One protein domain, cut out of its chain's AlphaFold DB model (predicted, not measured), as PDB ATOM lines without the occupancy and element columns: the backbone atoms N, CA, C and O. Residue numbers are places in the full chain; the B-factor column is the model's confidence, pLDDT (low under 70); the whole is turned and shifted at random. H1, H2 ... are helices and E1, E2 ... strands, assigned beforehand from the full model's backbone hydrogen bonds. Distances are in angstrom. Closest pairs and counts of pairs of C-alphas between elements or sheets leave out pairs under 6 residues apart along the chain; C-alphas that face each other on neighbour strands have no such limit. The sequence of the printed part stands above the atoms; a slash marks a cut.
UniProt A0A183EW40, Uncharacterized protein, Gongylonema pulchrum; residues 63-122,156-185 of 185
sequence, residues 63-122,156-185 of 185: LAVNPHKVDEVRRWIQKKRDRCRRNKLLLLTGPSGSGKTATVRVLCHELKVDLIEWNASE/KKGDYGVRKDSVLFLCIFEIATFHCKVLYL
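AT A GLANCE: This is residues 63 to 122 and 156 to 185 of the 185 residues of an uncharacterized protein of Gongylonema pulchrum (UniProt A0A183EW40). A twisted four-stranded sheet has two helices, H1 and H2, packed over one face as a second layer, both running along its strands; no named helix covers the other face. Residues 156 to 161 stick out. The 90 printed residues, of mixed class, hold H1, E1, H2, E2, E3 and E4 along the chain; the mixed sheet has the order E2 E3 E1 E4. The whole is compact, with a radius of gyration of the C-alphas of 13.2 A and spans of 39 by 33 by 24 A.

HOW THE PARTS SIT: Inner strands E3, residues 167 to 173, and E1, residues 89 to 94, are parallel at 25 degrees, with N 92 and O 170 within hydrogen-bond range at 3.2 A. Edge strand E2, residues 115 to 118, is parallel to E3, with N 116 and O 167 at 3.2 A. Edge strand E4, residues 179 to 182, is antiparallel to E1, with N 93 and O 179 at 3.0 A. H2, residues 100 to 111, is on the sheet over E3, at a height of 9.4 A. E1, H2 and E2 form a split strand-helix-strand unit, with E3 between its two strands, and a right-handed crossover. H1, residues 67 to 82, is on the same face, over E1, at a height of 9.7 A. H1 and H2 touch at a steep tilt of 50 degrees; their closest C-alphas, of Arg 74 and Leu 107, are 6.4 A apart. Every O i to N i+4 pair is within hydrogen-bond range in H2, and 11 of 12 in H1.

IN THESE COORDINATES: H1 begins at C-alpha 67 (48.350, -34.722, 7.980) and is 23.0 A long; E3 measures 19.2 A, E1 and H2 16.5 A each, E2 and E4 9.6 A each. E4 ends at C-alpha 182 (43.994, -26.679, -7.650).

THE WHOLE: Residues 123 to 155 are not printed; C-alphas 122 and 156 are 29.7 A apart across the cut. Of the links printed whole, none is long. Model pLDDT is under 70 in residues 81 to 88, 119 to 122 and 156 to 185.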
ATOM      1  N   LEU A  63      53.389 -41.650   5.969       86.88
ATOM      2  CA  LEU A  63      53.902 -40.453   5.316       86.88
ATOM      3  C   LEU A  63      54.444 -39.459   6.348       86.88
ATOM      4  O   LEU A  63      53.711 -38.905   7.163       86.88
ATOM      5  N   ALA A  64      55.720 -39.095   6.208       87.19
ATOM      6  CA  ALA A  64      56.337 -37.979   6.930       87.19
ATOM      7  C   ALA A  64      55.893 -36.600   6.378       87.19
ATOM      8  O   ALA A  64      56.702 -35.697   6.160       87.19
ATOM      9  N   VAL A  65      54.596 -36.439   6.105       87.69
ATOM     10  CA  VAL A  65      53.967 -35.230   5.561       87.69
ATOM     11  C   VAL A  65      52.931 -34.726   6.561       87.69
ATOM     12  O   VAL A  65      52.321 -35.495   7.295       87.69
ATOM     13  N   ASN A  66      52.717 -33.410   6.609       86.88
ATOM     14  CA  ASN A  66      51.708 -32.828   7.492       86.88
ATOM     15  C   ASN A  66      50.318 -33.445   7.199       86.88
ATOM     16  O   ASN A  66      49.846 -33.320   6.064       86.88
ATOM     17  N   PRO A  67      49.623 -34.031   8.194       88.06
ATOM     18  CA  PRO A  67      48.350 -34.722   7.980       88.06
ATOM     19  C   PRO A  67      47.273 -33.808   7.388       88.06
ATOM     20  O   PRO A  67      46.488 -34.234   6.547       88.06
ATOM     21  N   HIS A  68      47.296 -32.511   7.707       88.38
ATOM     22  CA  HIS A  68      46.367 -31.547   7.114       88.38
ATOM     23  C   HIS A  68      46.543 -31.424   5.591       88.38
ATOM     24  O   HIS A  68      45.580 -31.203   4.857       88.38
ATOM     25  N   LYS A  69      47.782 -31.555   5.102       86.88
ATOM     26  CA  LYS A  69      48.096 -31.525   3.671       86.88
ATOM     27  C   LYS A  69      47.698 -32.823   2.982       86.88
ATOM     28  O   LYS A  69      47.146 -32.769   1.887       86.88
ATOM     29  N   VAL A  70      47.912 -33.958   3.645       90.06
ATOM     30  CA  VAL A  70      47.429 -35.264   3.177       90.06
ATOM     31  C   VAL A  70      45.904 -35.241   3.038       90.06
ATOM     32  O   VAL A  70      45.374 -35.572   1.978       90.06
ATOM     33  N   ASP A  71      45.191 -34.720   4.038       90.12
ATOM     34  CA  ASP A  71      43.732 -34.595   4.006       90.12
ATOM     35  C   ASP A  71      43.223 -33.630   2.931       90.12
ATOM     36  O   ASP A  71      42.146 -33.836   2.367       90.12
ATOM     37  N   GLU A  72      43.964 -32.559   2.639       89.31
ATOM     38  CA  GLU A  72      43.638 -31.627   1.556       89.31
ATOM     39  C   GLU A  72      43.656 -32.333   0.194       89.31
ATOM     40  O   GLU A  72      42.704 -32.205  -0.583       89.31
ATOM     41  N   VAL A  73      44.697 -33.131  -0.062       88.62
ATOM     42  CA  VAL A  73      44.832 -33.931  -1.287       88.62
ATOM     43  C   VAL A  73      43.777 -35.039  -1.334       88.62
ATOM     44  O   VAL A  73      43.089 -35.184  -2.346       88.62
ATOM     45  N   ARG A  74      43.558 -35.760  -0.228       90.44
ATOM     46  CA  ARG A  74      42.542 -36.821  -0.116       90.44
ATOM     47  C   ARG A  74      41.143 -36.300  -0.449       90.44
ATOM     48  O   ARG A  74      40.456 -36.860  -1.306       90.44
ATOM     49  N   ARG A  75      40.735 -35.183   0.167       88.00
ATOM     50  CA  ARG A  75      39.444 -34.527  -0.109       88.00
ATOM     51  C   ARG A  75      39.327 -34.076  -1.559       88.00
ATOM     52  O   ARG A  75      38.236 -34.129  -2.129       88.00
ATOM     53  N   TRP A  76      40.425 -33.619  -2.160       86.19
ATOM     54  CA  TRP A  76      40.433 -33.242  -3.568       86.19
ATOM     55  C   TRP A  76      40.140 -34.445  -4.469       86.19
ATOM     56  O   TRP A  76      39.206 -34.364  -5.267       86.19
ATOM     57  N   ILE A  77      40.858 -35.562  -4.293       84.19
ATOM     58  CA  ILE A  77      40.682 -36.788  -5.093       84.19
ATOM     59  C   ILE A  77      39.245 -37.312  -4.957       84.19
ATOM     60  O   ILE A  77      38.564 -37.540  -5.959       84.19
ATOM     61  N   GLN A  78      38.730 -37.409  -3.728       84.69
ATOM     62  CA  GLN A  78      37.358 -37.858  -3.461       84.69
ATOM     63  C   GLN A  78      36.307 -36.970  -4.147       84.69
ATOM     64  O   GLN A  78      35.431 -37.470  -4.847       84.69
ATOM     65  N   LYS A  79      36.441 -35.638  -4.054       79.38
ATOM     66  CA  LYS A  79      35.520 -34.687  -4.707       79.38
ATOM     67  C   LYS A  79      35.499 -34.823  -6.234       79.38
ATOM     68  O   LYS A  79      34.524 -34.412  -6.871       79.38
ATOM     69  N   LYS A  80      36.570 -35.347  -6.839       72.56
ATOM     70  CA  LYS A  80      36.653 -35.585  -8.287       72.56
ATOM     71  C   LYS A  80      35.972 -36.867  -8.731       72.56
ATOM     72  O   LYS A  80      35.359 -36.830  -9.798       72.56
ATOM     73  N   ARG A  81      35.966 -37.917  -7.903       67.00
ATOM     74  CA  ARG A  81      35.182 -39.137  -8.171       67.00
ATOM     75  C   ARG A  81      33.700 -38.816  -8.383       67.00
ATOM     76  O   ARG A  81      33.090 -39.326  -9.316       67.00
ATOM     77  N   ASP A  82      33.163 -37.878  -7.605       62.12
ATOM     78  CA  ASP A  82      31.735 -37.536  -7.636       62.12
ATOM     79  C   ASP A  82      31.332 -36.546  -8.748       62.12
ATOM     80  O   ASP A  82      30.159 -36.461  -9.118       62.12
ATOM     81  N   ARG A  83      32.267 -35.741  -9.288       57.09
ATOM     82  CA  ARG A  83      31.952 -34.657 -10.248       57.09
ATOM     83  C   ARG A  83      32.789 -34.742 -11.523       57.09
ATOM     84  O   ARG A  83      33.807 -34.074 -11.688       57.09
ATOM     85  N   CYS A  84      32.253 -35.482 -12.485       55.34
ATOM     86  CA  CYS A  84      32.906 -35.957 -13.708       55.34
ATOM     87  C   CYS A  84      33.369 -34.908 -14.757       55.34
ATOM     88  O   CYS A  84      33.648 -35.313 -15.882       55.34
ATOM     89  N   ARG A  85      33.392 -33.576 -14.529       55.53
ATOM     90  CA  ARG A  85      33.450 -32.650 -15.698       55.53
ATOM     91  C   ARG A  85      34.382 -31.442 -15.744       55.53
ATOM     92  O   ARG A  85      34.504 -30.931 -16.851       55.53
ATOM     93  N   ARG A  86      35.019 -30.940 -14.675       58.81
ATOM     94  CA  ARG A  86      35.685 -29.615 -14.808       58.81
ATOM     95  C   ARG A  86      37.078 -29.400 -14.226       58.81
ATOM     96  O   ARG A  86      37.660 -28.372 -14.511       58.81
ATOM     97  N   ASN A  87      37.672 -30.321 -13.467       62.16
ATOM     98  CA  ASN A  87      39.102 -30.155 -13.170       62.16
ATOM     99  C   ASN A  87      39.726 -31.503 -12.838       62.16
ATOM    100  O   ASN A  87      39.470 -32.019 -11.758       62.16
ATOM    101  N   LYS A  88      40.502 -32.068 -13.761       69.38
ATOM    102  CA  LYS A  88      41.215 -33.339 -13.562       69.38
ATOM    103  C   LYS A  88      42.691 -33.148 -13.201       69.38
ATOM    104  O   LYS A  88      43.401 -34.129 -13.042       69.38
ATOM    105  N   LEU A  89      43.134 -31.893 -13.092       75.06
ATOM    106  CA  LEU A  89      44.526 -31.536 -12.862       75.06
ATOM    107  C   LEU A  89      44.741 -31.131 -11.401       75.06
ATOM    108  O   LEU A  89      44.131 -30.169 -10.921       75.06
ATOM    109  N   LEU A  90      45.618 -31.864 -10.718       79.62
ATOM    110  CA  LEU A  90      46.155 -31.496  -9.413       79.62
ATOM    111  C   LEU A  90      47.608 -31.056  -9.583       79.62
ATOM    112  O   LEU A  90      48.432 -31.826 -10.073       79.62
ATOM    113  N   LEU A  91      47.917 -29.836  -9.139       80.56
ATOM    114  CA  LEU A  91      49.282 -29.334  -9.073       80.56
ATOM    115  C   LEU A  91      49.750 -29.317  -7.615       80.56
ATOM    116  O   LEU A  91      49.201 -28.588  -6.781       80.56
ATOM    117  N   LEU A  92      50.785 -30.105  -7.324       81.12
ATOM    118  CA  LEU A  92      51.494 -30.055  -6.046       81.12
ATOM    119  C   LEU A  92      52.850 -29.384  -6.244       81.12
ATOM    120  O   LEU A  92      53.689 -29.868  -7.008       81.12
ATOM    121  N   THR A  93      53.076 -28.291  -5.520       79.88
ATOM    122  CA  THR A  93      54.342 -27.552  -5.535       79.88
ATOM    123  C   THR A  93      55.037 -27.651  -4.183       79.88
ATOM    124  O   THR A  93      54.394 -27.819  -3.143       79.88
ATOM    125  N   GLY A  94      56.367 -27.598  -4.189       76.75
ATOM    126  CA  GLY A  94      57.187 -27.559  -2.978       76.75
ATOM    127  C   GLY A  94      58.600 -28.099  -3.198       76.75
ATOM    128  O   GLY A  94      58.901 -28.593  -4.286       76.75
ATOM    129  N   PRO A  95      59.454 -28.107  -2.162       78.56
ATOM    130  CA  PRO A  95      60.856 -28.493  -2.279       78.56
ATOM    131  C   PRO A  95      61.012 -29.978  -2.612       78.56
ATOM    132  O   PRO A  95      60.131 -30.791  -2.314       78.56
ATOM    133  N   SER A  96      62.129 -30.353  -3.233       76.69
ATOM    134  CA  SER A  96      62.434 -31.771  -3.448       76.69
ATOM    135  C   SER A  96      62.435 -32.537  -2.118       76.69
ATOM    136  O   SER A  96      62.730 -31.968  -1.068       76.69
ATOM    137  N   GLY A  97      62.012 -33.801  -2.142       79.25
ATOM    138  CA  GLY A  97      61.927 -34.638  -0.939       79.25
ATOM    139  C   GLY A  97      60.765 -34.330   0.018       79.25
ATOM    140  O   GLY A  97      60.629 -34.996   1.032       79.25
ATOM    141  N   SER A  98      59.868 -33.386  -0.291       80.81
ATOM    142  CA  SER A  98      58.733 -33.040   0.590       80.81
ATOM    143  C   SER A  98      57.555 -34.035   0.568       80.81
ATOM    144  O   SER A  98      56.434 -33.654   0.902       80.81
ATOM    145  N   GLY A  99      57.745 -35.250   0.050       84.12
ATOM    146  CA  GLY A  99      56.708 -36.287   0.006       84.12
ATOM    147  C   GLY A  99      55.539 -36.056  -0.963       84.12
ATOM    148  O   GLY A  99      54.516 -36.712  -0.813       84.12
ATOM    149  N   LYS A 100      55.644 -35.160  -1.961       87.06
ATOM    150  CA  LYS A 100      54.562 -34.893  -2.943       87.06
ATOM    151  C   LYS A 100      54.140 -36.141  -3.719       87.06
ATOM    152  O   LYS A 100      52.985 -36.544  -3.627       87.06
ATOM    153  N   THR A 101      55.080 -36.750  -4.442       86.25
ATOM    154  CA  THR A 101      54.833 -37.955  -5.247       86.25
ATOM    155  C   THR A 101      54.381 -39.118  -4.368       86.25
ATOM    156  O   THR A 101      53.378 -39.754  -4.672       86.25
ATOM    157  N   ALA A 102      55.045 -39.324  -3.223       88.81
ATOM    158  CA  ALA A 102      54.672 -40.353  -2.253       88.81
ATOM    159  C   ALA A 102      53.230 -40.183  -1.742       88.81
ATOM    160  O   ALA A 102      52.470 -41.144  -1.726       88.81
ATOM    161  N   THR A 103      52.817 -38.953  -1.410       90.31
ATOM    162  CA  THR A 103      51.452 -38.668  -0.934       90.31
ATOM    163  C   THR A 103      50.403 -39.031  -1.978       90.31
ATOM    164  O   THR A 103      49.387 -39.631  -1.643       90.31
ATOM    165  N   VAL A 104      50.627 -38.673  -3.246       89.19
ATOM    166  CA  VAL A 104      49.652 -38.963  -4.306       89.19
ATOM    167  C   VAL A 104      49.604 -40.448  -4.632       89.19
ATOM    168  O   VAL A 104      48.503 -40.980  -4.727       89.19
ATOM    169  N   ARG A 105      50.752 -41.131  -4.723       87.56
ATOM    170  CA  ARG A 105      50.793 -42.587  -4.943       87.56
ATOM    171  C   ARG A 105      50.030 -43.344  -3.851       87.56
ATOM    172  O   ARG A 105      49.136 -44.118  -4.178       87.56
ATOM    173  N   VAL A 106      50.301 -43.041  -2.578       90.50
ATOM    174  CA  VAL A 106      49.611 -43.654  -1.429       90.50
ATOM    175  C   VAL A 106      48.110 -43.381  -1.458       90.50
ATOM    176  O   VAL A 106      47.310 -44.304  -1.354       90.50
ATOM    177  N   LEU A 107      47.691 -42.126  -1.649       89.69
ATOM    178  CA  LEU A 107      46.265 -41.784  -1.645       89.69
ATOM    179  C   LEU A 107      45.512 -42.363  -2.848       89.69
ATOM    180  O   LEU A 107      44.347 -42.731  -2.712       89.69
ATOM    181  N   CYS A 108      46.142 -42.440  -4.020       87.00
ATOM    182  CA  CYS A 108      45.561 -43.106  -5.183       87.00
ATOM    183  C   CYS A 108      45.392 -44.609  -4.931       87.00
ATOM    184  O   CYS A 108      44.321 -45.144  -5.223       87.00
ATOM    185  N   HIS A 109      46.389 -45.250  -4.309       87.00
ATOM    186  CA  HIS A 109      46.319 -46.645  -3.881       87.00
ATOM    187  C   HIS A 109      45.177 -46.880  -2.875       87.00
ATOM    188  O   HIS A 109      44.278 -47.678  -3.140       87.00
ATOM    189  N   GLU A 110      45.120 -46.111  -1.780       88.75
ATOM    190  CA  GLU A 110      44.062 -46.207  -0.759       88.75
ATOM    191  C   GLU A 110      42.654 -45.993  -1.334       88.75
ATOM    192  O   GLU A 110      41.689 -46.654  -0.942       88.75
ATOM    193  N   LEU A 111      42.512 -45.044  -2.262       86.69
ATOM    194  CA  LEU A 111      41.219 -44.679  -2.837       86.69
ATOM    195  C   LEU A 111      40.847 -45.523  -4.065       86.69
ATOM    196  O   LEU A 111      39.736 -45.348  -4.577       86.69
ATOM    197  N   LYS A 112      41.714 -46.440  -4.521       85.31
ATOM    198  CA  LYS A 112      41.552 -47.233  -5.756       85.31
ATOM    199  C   LYS A 112      41.295 -46.350  -6.986       85.31
ATOM    200  O   LYS A 112      40.351 -46.571  -7.749       85.31
ATOM    201  N   VAL A 113      42.086 -45.290  -7.123       80.88
ATOM    202  CA  VAL A 113      42.019 -44.324  -8.227       80.88
ATOM    203  C   VAL A 113      43.252 -44.485  -9.101       80.88
ATOM    204  O   VAL A 113      44.363 -44.496  -8.581       80.88
ATOM    205  N   ASP A 114      43.058 -44.543 -10.417       80.31
ATOM    206  CA  ASP A 114      44.174 -44.661 -11.354       80.31
ATOM    207  C   ASP A 114      45.004 -43.378 -11.359       80.31
ATOM    208  O   ASP A 114      44.482 -42.264 -11.518       80.31
ATOM    209  N   LEU A 115      46.310 -43.554 -11.176       78.50
ATOM    210  CA  LEU A 115      47.292 -42.487 -11.215       78.50
ATOM    211  C   LEU A 115      47.977 -42.491 -12.578       78.50
ATOM    212  O   LEU A 115      48.586 -43.484 -12.968       78.50
ATOM    213  N   ILE A 116      47.903 -41.357 -13.270       77.81
ATOM    214  CA  ILE A 116      48.725 -41.098 -14.451       77.81
ATOM    215  C   ILE A 116      49.849 -40.181 -14.007       77.81
ATOM    216  O   ILE A 116      49.618 -39.012 -13.672       77.81
ATOM    217  N   GLU A 117      51.055 -40.733 -13.977       77.69
ATOM    218  CA  GLU A 117      52.259 -39.985 -13.663       77.69
ATOM    219  C   GLU A 117      52.902 -39.492 -14.958       77.69
ATOM    220  O   GLU A 117      53.224 -40.276 -15.848       77.69
ATOM    221  N   TRP A 118      53.078 -38.176 -15.067       75.75
ATOM    222  CA  TRP A 118      53.896 -37.593 -16.121       75.75
ATOM    223  C   TRP A 118      55.284 -37.293 -15.564       75.75
ATOM    224  O   TRP A 118      55.423 -36.466 -14.658       75.75
ATOM    225  N   ASN A 119      56.299 -37.943 -16.127       69.31
ATOM    226  CA  ASN A 119      57.693 -37.657 -15.827       69.31
ATOM    227  C   ASN A 119      58.314 -36.839 -16.959       69.31
ATOM    228  O   ASN A 119      58.321 -37.247 -18.120       69.31
ATOM    229  N   ALA A 120      58.866 -35.677 -16.610       64.50
ATOM    230  CA  ALA A 120      59.694 -34.881 -17.505       64.50
ATOM    231  C   ALA A 120      61.088 -35.518 -17.602       64.50
ATOM    232  O   ALA A 120      62.052 -34.995 -17.052       64.50
ATOM    233  N   SER A 121      61.211 -36.678 -18.245       60.75
ATOM    234  CA  SER A 121      62.520 -37.133 -18.716       60.75
ATOM    235  C   SER A 121      63.006 -36.161 -19.788       60.75
ATOM    236  O   SER A 121      62.208 -35.731 -20.633       60.75
ATOM    237  N   GLU A 122      64.279 -35.768 -19.720       58.69
ATOM    238  CA  GLU A 122      64.939 -34.980 -20.761       58.69
ATOM    239  C   GLU A 122      64.844 -35.763 -22.078       58.69
ATOM    240  O   GLU A 122      65.466 -36.812 -22.231       58.69
ATOM    241  N   LYS A 156      37.250 -37.019 -26.393       49.19
ATOM    242  CA  LYS A 156      35.840 -37.438 -26.334       49.19
ATOM    243  C   LYS A 156      35.627 -38.952 -26.434       49.19
ATOM    244  O   LYS A 156      34.479 -39.389 -26.354       49.19
ATOM    245  N   LYS A 157      36.681 -39.757 -26.575       43.38
ATOM    246  CA  LYS A 157      36.588 -41.221 -26.657       43.38
ATOM    247  C   LYS A 157      37.632 -41.870 -25.759       43.38
ATOM    248  O   LYS A 157      38.800 -41.506 -25.799       43.38
ATOM    249  N   GLY A 158      37.174 -42.818 -24.942       48.22
ATOM    250  CA  GLY A 158      38.017 -43.668 -24.104       48.22
ATOM    251  C   GLY A 158      38.765 -44.704 -24.938       48.22
ATOM    252  O   GLY A 158      38.459 -45.883 -24.830       48.22
ATOM    253  N   ASP A 159      39.690 -44.248 -25.781       44.41
ATOM    254  CA  ASP A 159      40.492 -45.103 -26.669       44.41
ATOM    255  C   ASP A 159      41.809 -45.578 -26.030       44.41
ATOM    256  O   ASP A 159      42.464 -46.450 -26.582       44.41
ATOM    257  N   TYR A 160      42.174 -45.074 -24.845       50.28
ATOM    258  CA  TYR A 160      43.440 -45.416 -24.177       50.28
ATOM    259  C   TYR A 160      43.290 -46.345 -22.962       50.28
ATOM    260  O   TYR A 160      44.198 -46.439 -22.150       50.28
ATOM    261  N   GLY A 161      42.123 -46.965 -22.747       49.59
ATOM    262  CA  GLY A 161      41.872 -47.788 -21.547       49.59
ATOM    263  C   GLY A 161      41.837 -47.009 -20.219       49.59
ATOM    264  O   GLY A 161      41.400 -47.544 -19.206       49.59
ATOM    265  N   VAL A 162      42.211 -45.727 -20.230       52.25
ATOM    266  CA  VAL A 162      42.188 -44.822 -19.080       52.25
ATOM    267  C   VAL A 162      40.757 -44.659 -18.573       52.25
ATOM    268  O   VAL A 162      39.883 -44.108 -19.261       52.25
ATOM    269  N   ARG A 163      40.500 -45.129 -17.348       56.66
ATOM    270  CA  ARG A 163      39.175 -45.028 -16.742       56.66
ATOM    271  C   ARG A 163      38.811 -43.563 -16.490       56.66
ATOM    272  O   ARG A 163      39.661 -42.705 -16.247       56.66
ATOM    273  N   LYS A 164      37.516 -43.240 -16.537       56.62
ATOM    274  CA  LYS A 164      37.016 -41.852 -16.409       56.62
ATOM    275  C   LYS A 164      37.296 -41.207 -15.045       56.62
ATOM    276  O   LYS A 164      37.143 -39.993 -14.922       56.62
ATOM    277  N   ASP A 165      37.656 -42.005 -14.049       61.31
ATOM    278  CA  ASP A 165      38.013 -41.619 -12.686       61.31
ATOM    279  C   ASP A 165      39.519 -41.382 -12.479       61.31
ATOM    280  O   ASP A 165      39.906 -41.005 -11.376       61.31
ATOM    281  N   SER A 166      40.343 -41.522 -13.523       62.72
ATOM    282  CA  SER A 166      41.791 -41.290 -13.447       62.72
ATOM    283  C   SER A 166      42.132 -39.845 -13.075       62.72
ATOM    284  O   SER A 166      41.520 -38.888 -13.573       62.72
ATOM    285  N   VAL A 167      43.139 -39.684 -12.220       65.12
ATOM    286  CA  VAL A 167      43.664 -38.387 -11.786       65.12
ATOM    287  C   VAL A 167      45.002 -38.134 -12.468       65.12
ATOM    288  O   VAL A 167      45.917 -38.950 -12.375       65.12
ATOM    289  N   LEU A 168      45.125 -36.974 -13.121       66.19
ATOM    290  CA  LEU A 168      46.404 -36.517 -13.654       66.19
ATOM    291  C   LEU A 168      47.157 -35.741 -12.573       66.19
ATOM    292  O   LEU A 168      46.652 -34.747 -12.031       66.19
ATOM    293  N   PHE A 169      48.372 -36.195 -12.293       69.69
ATOM    294  CA  PHE A 169      49.253 -35.620 -11.293       69.69
ATOM    295  C   PHE A 169      50.415 -34.876 -11.953       69.69
ATOM    296  O   PHE A 169      51.135 -35.447 -12.766       69.69
ATOM    297  N   LEU A 170      50.607 -33.606 -11.581       64.44
ATOM    298  CA  LEU A 170      51.762 -32.815 -12.000       64.44
ATOM    299  C   LEU A 170      52.530 -32.316 -10.772       64.44
ATOM    300  O   LEU A 170      51.994 -31.575  -9.940       64.44
ATOM    301  N   CYS A 171      53.802 -32.696 -10.682       60.12
ATOM    302  CA  CYS A 171      54.735 -32.166  -9.698       60.12
ATOM    303  C   CYS A 171      55.606 -31.080 -10.330       60.12
ATOM    304  O   CYS A 171      56.338 -31.354 -11.272       60.12
ATOM    305  N   ILE A 172      55.574 -29.863  -9.775       56.09
ATOM    306  CA  ILE A 172      56.552 -28.820 -10.116       56.09
ATOM    307  C   ILE A 172      57.502 -28.662  -8.927       56.09
ATOM    308  O   ILE A 172      57.082 -28.349  -7.804       56.09
ATOM    309  N   PHE A 173      58.784 -28.925  -9.170       47.41
ATOM    310  CA  PHE A 173      59.860 -28.755  -8.202       47.41
ATOM    311  C   PHE A 173      60.298 -27.291  -8.174       47.41
ATOM    312  O   PHE A 173      61.219 -26.911  -8.880       47.41
ATOM    313  N   GLU A 174      59.667 -26.468  -7.334       36.12
ATOM    314  CA  GLU A 174      60.250 -25.175  -6.960       36.12
ATOM    315  C   GLU A 174      59.814 -24.715  -5.555       36.12
ATOM    316  O   GLU A 174      58.640 -24.757  -5.188       36.12
ATOM    317  N   ILE A 175      60.836 -24.328  -4.784       34.62
ATOM    318  CA  ILE A 175      60.919 -23.540  -3.539       34.62
ATOM    319  C   ILE A 175      59.995 -23.914  -2.353       34.62
ATOM    320  O   ILE A 175      58.793 -23.667  -2.323       34.62
ATOM    321  N   ALA A 176      60.664 -24.416  -1.306       33.62
ATOM    322  CA  ALA A 176      60.440 -24.349   0.152       33.62
ATOM    323  C   ALA A 176      59.070 -24.649   0.800       33.62
ATOM    324  O   ALA A 176      59.057 -24.945   1.991       33.62
ATOM    325  N   THR A 177      57.935 -24.662   0.097       43.69
ATOM    326  CA  THR A 177      56.629 -24.834   0.762       43.69
ATOM    327  C   THR A 177      55.719 -25.812   0.020       43.69
ATOM    328  O   THR A 177      55.456 -25.628  -1.162       43.69
ATOM    329  N   PHE A 178      55.206 -26.839   0.717       43.19
ATOM    330  CA  PHE A 178      54.193 -27.769   0.193       43.19
ATOM    331  C   PHE A 178      52.852 -27.037   0.022       43.19
ATOM    332  O   PHE A 178      52.020 -26.963   0.939       43.19
ATOM    333  N   HIS A 179      52.648 -26.442  -1.149       53.50
ATOM    334  CA  HIS A 179      51.388 -25.820  -1.531       53.50
ATOM    335  C   HIS A 179      50.624 -26.755  -2.468       53.50
ATOM    336  O   HIS A 179      51.086 -27.122  -3.545       53.50
ATOM    337  N   CYS A 180      49.418 -27.132  -2.048       43.59
ATOM    338  CA  CYS A 180      48.430 -27.725  -2.932       43.59
ATOM    339  C   CYS A 180      47.733 -26.565  -3.647       43.59
ATOM    340  O   CYS A 180      47.178 -25.681  -2.989       43.59
ATOM    341  N   LYS A 181      47.800 -26.513  -4.979       54.88
ATOM    342  CA  LYS A 181      47.068 -25.513  -5.756       54.88
ATOM    343  C   LYS A 181      46.238 -26.233  -6.802       54.88
ATOM    344  O   LYS A 181      46.748 -26.888  -7.702       54.88
ATOM    345  N   VAL A 182      44.924 -26.121  -6.671       48.31
ATOM    346  CA  VAL A 182      43.994 -26.679  -7.650       48.31
ATOM    347  C   VAL A 182      43.929 -25.724  -8.832       48.31
ATOM    348  O   VAL A 182      43.428 -24.609  -8.690       48.31
ATOM    349  N   LEU A 183      44.408 -26.156  -9.998       44.44
ATOM    350  CA  LEU A 183      44.143 -25.441 -11.241       44.44
ATOM    351  C   LEU A 183      42.720 -25.761 -11.707       44.44
ATOM    352  O   LEU A 183      42.301 -26.917 -11.817       44.44
ATOM    353  N   TYR A 184      41.953 -24.701 -11.922       41.12
ATOM    354  CA  TYR A 184      40.676 -24.747 -12.616       41.12
ATOM    355  C   TYR A 184      40.990 -24.348 -14.061       41.12
ATOM    356  O   TYR A 184      41.332 -23.191 -14.294       41.12
ATOM    357  N   LEU A 185      40.959 -25.316 -14.977       40.44
ATOM    358  CA  LEU A 185      40.991 -25.085 -16.424       40.44
ATOM    359  C   LEU A 185      39.559 -25.159 -16.960       40.44
ATOM    360  O   LEU A 185      38.822 -26.066 -16.503       40.44
TER     361      LEU A 185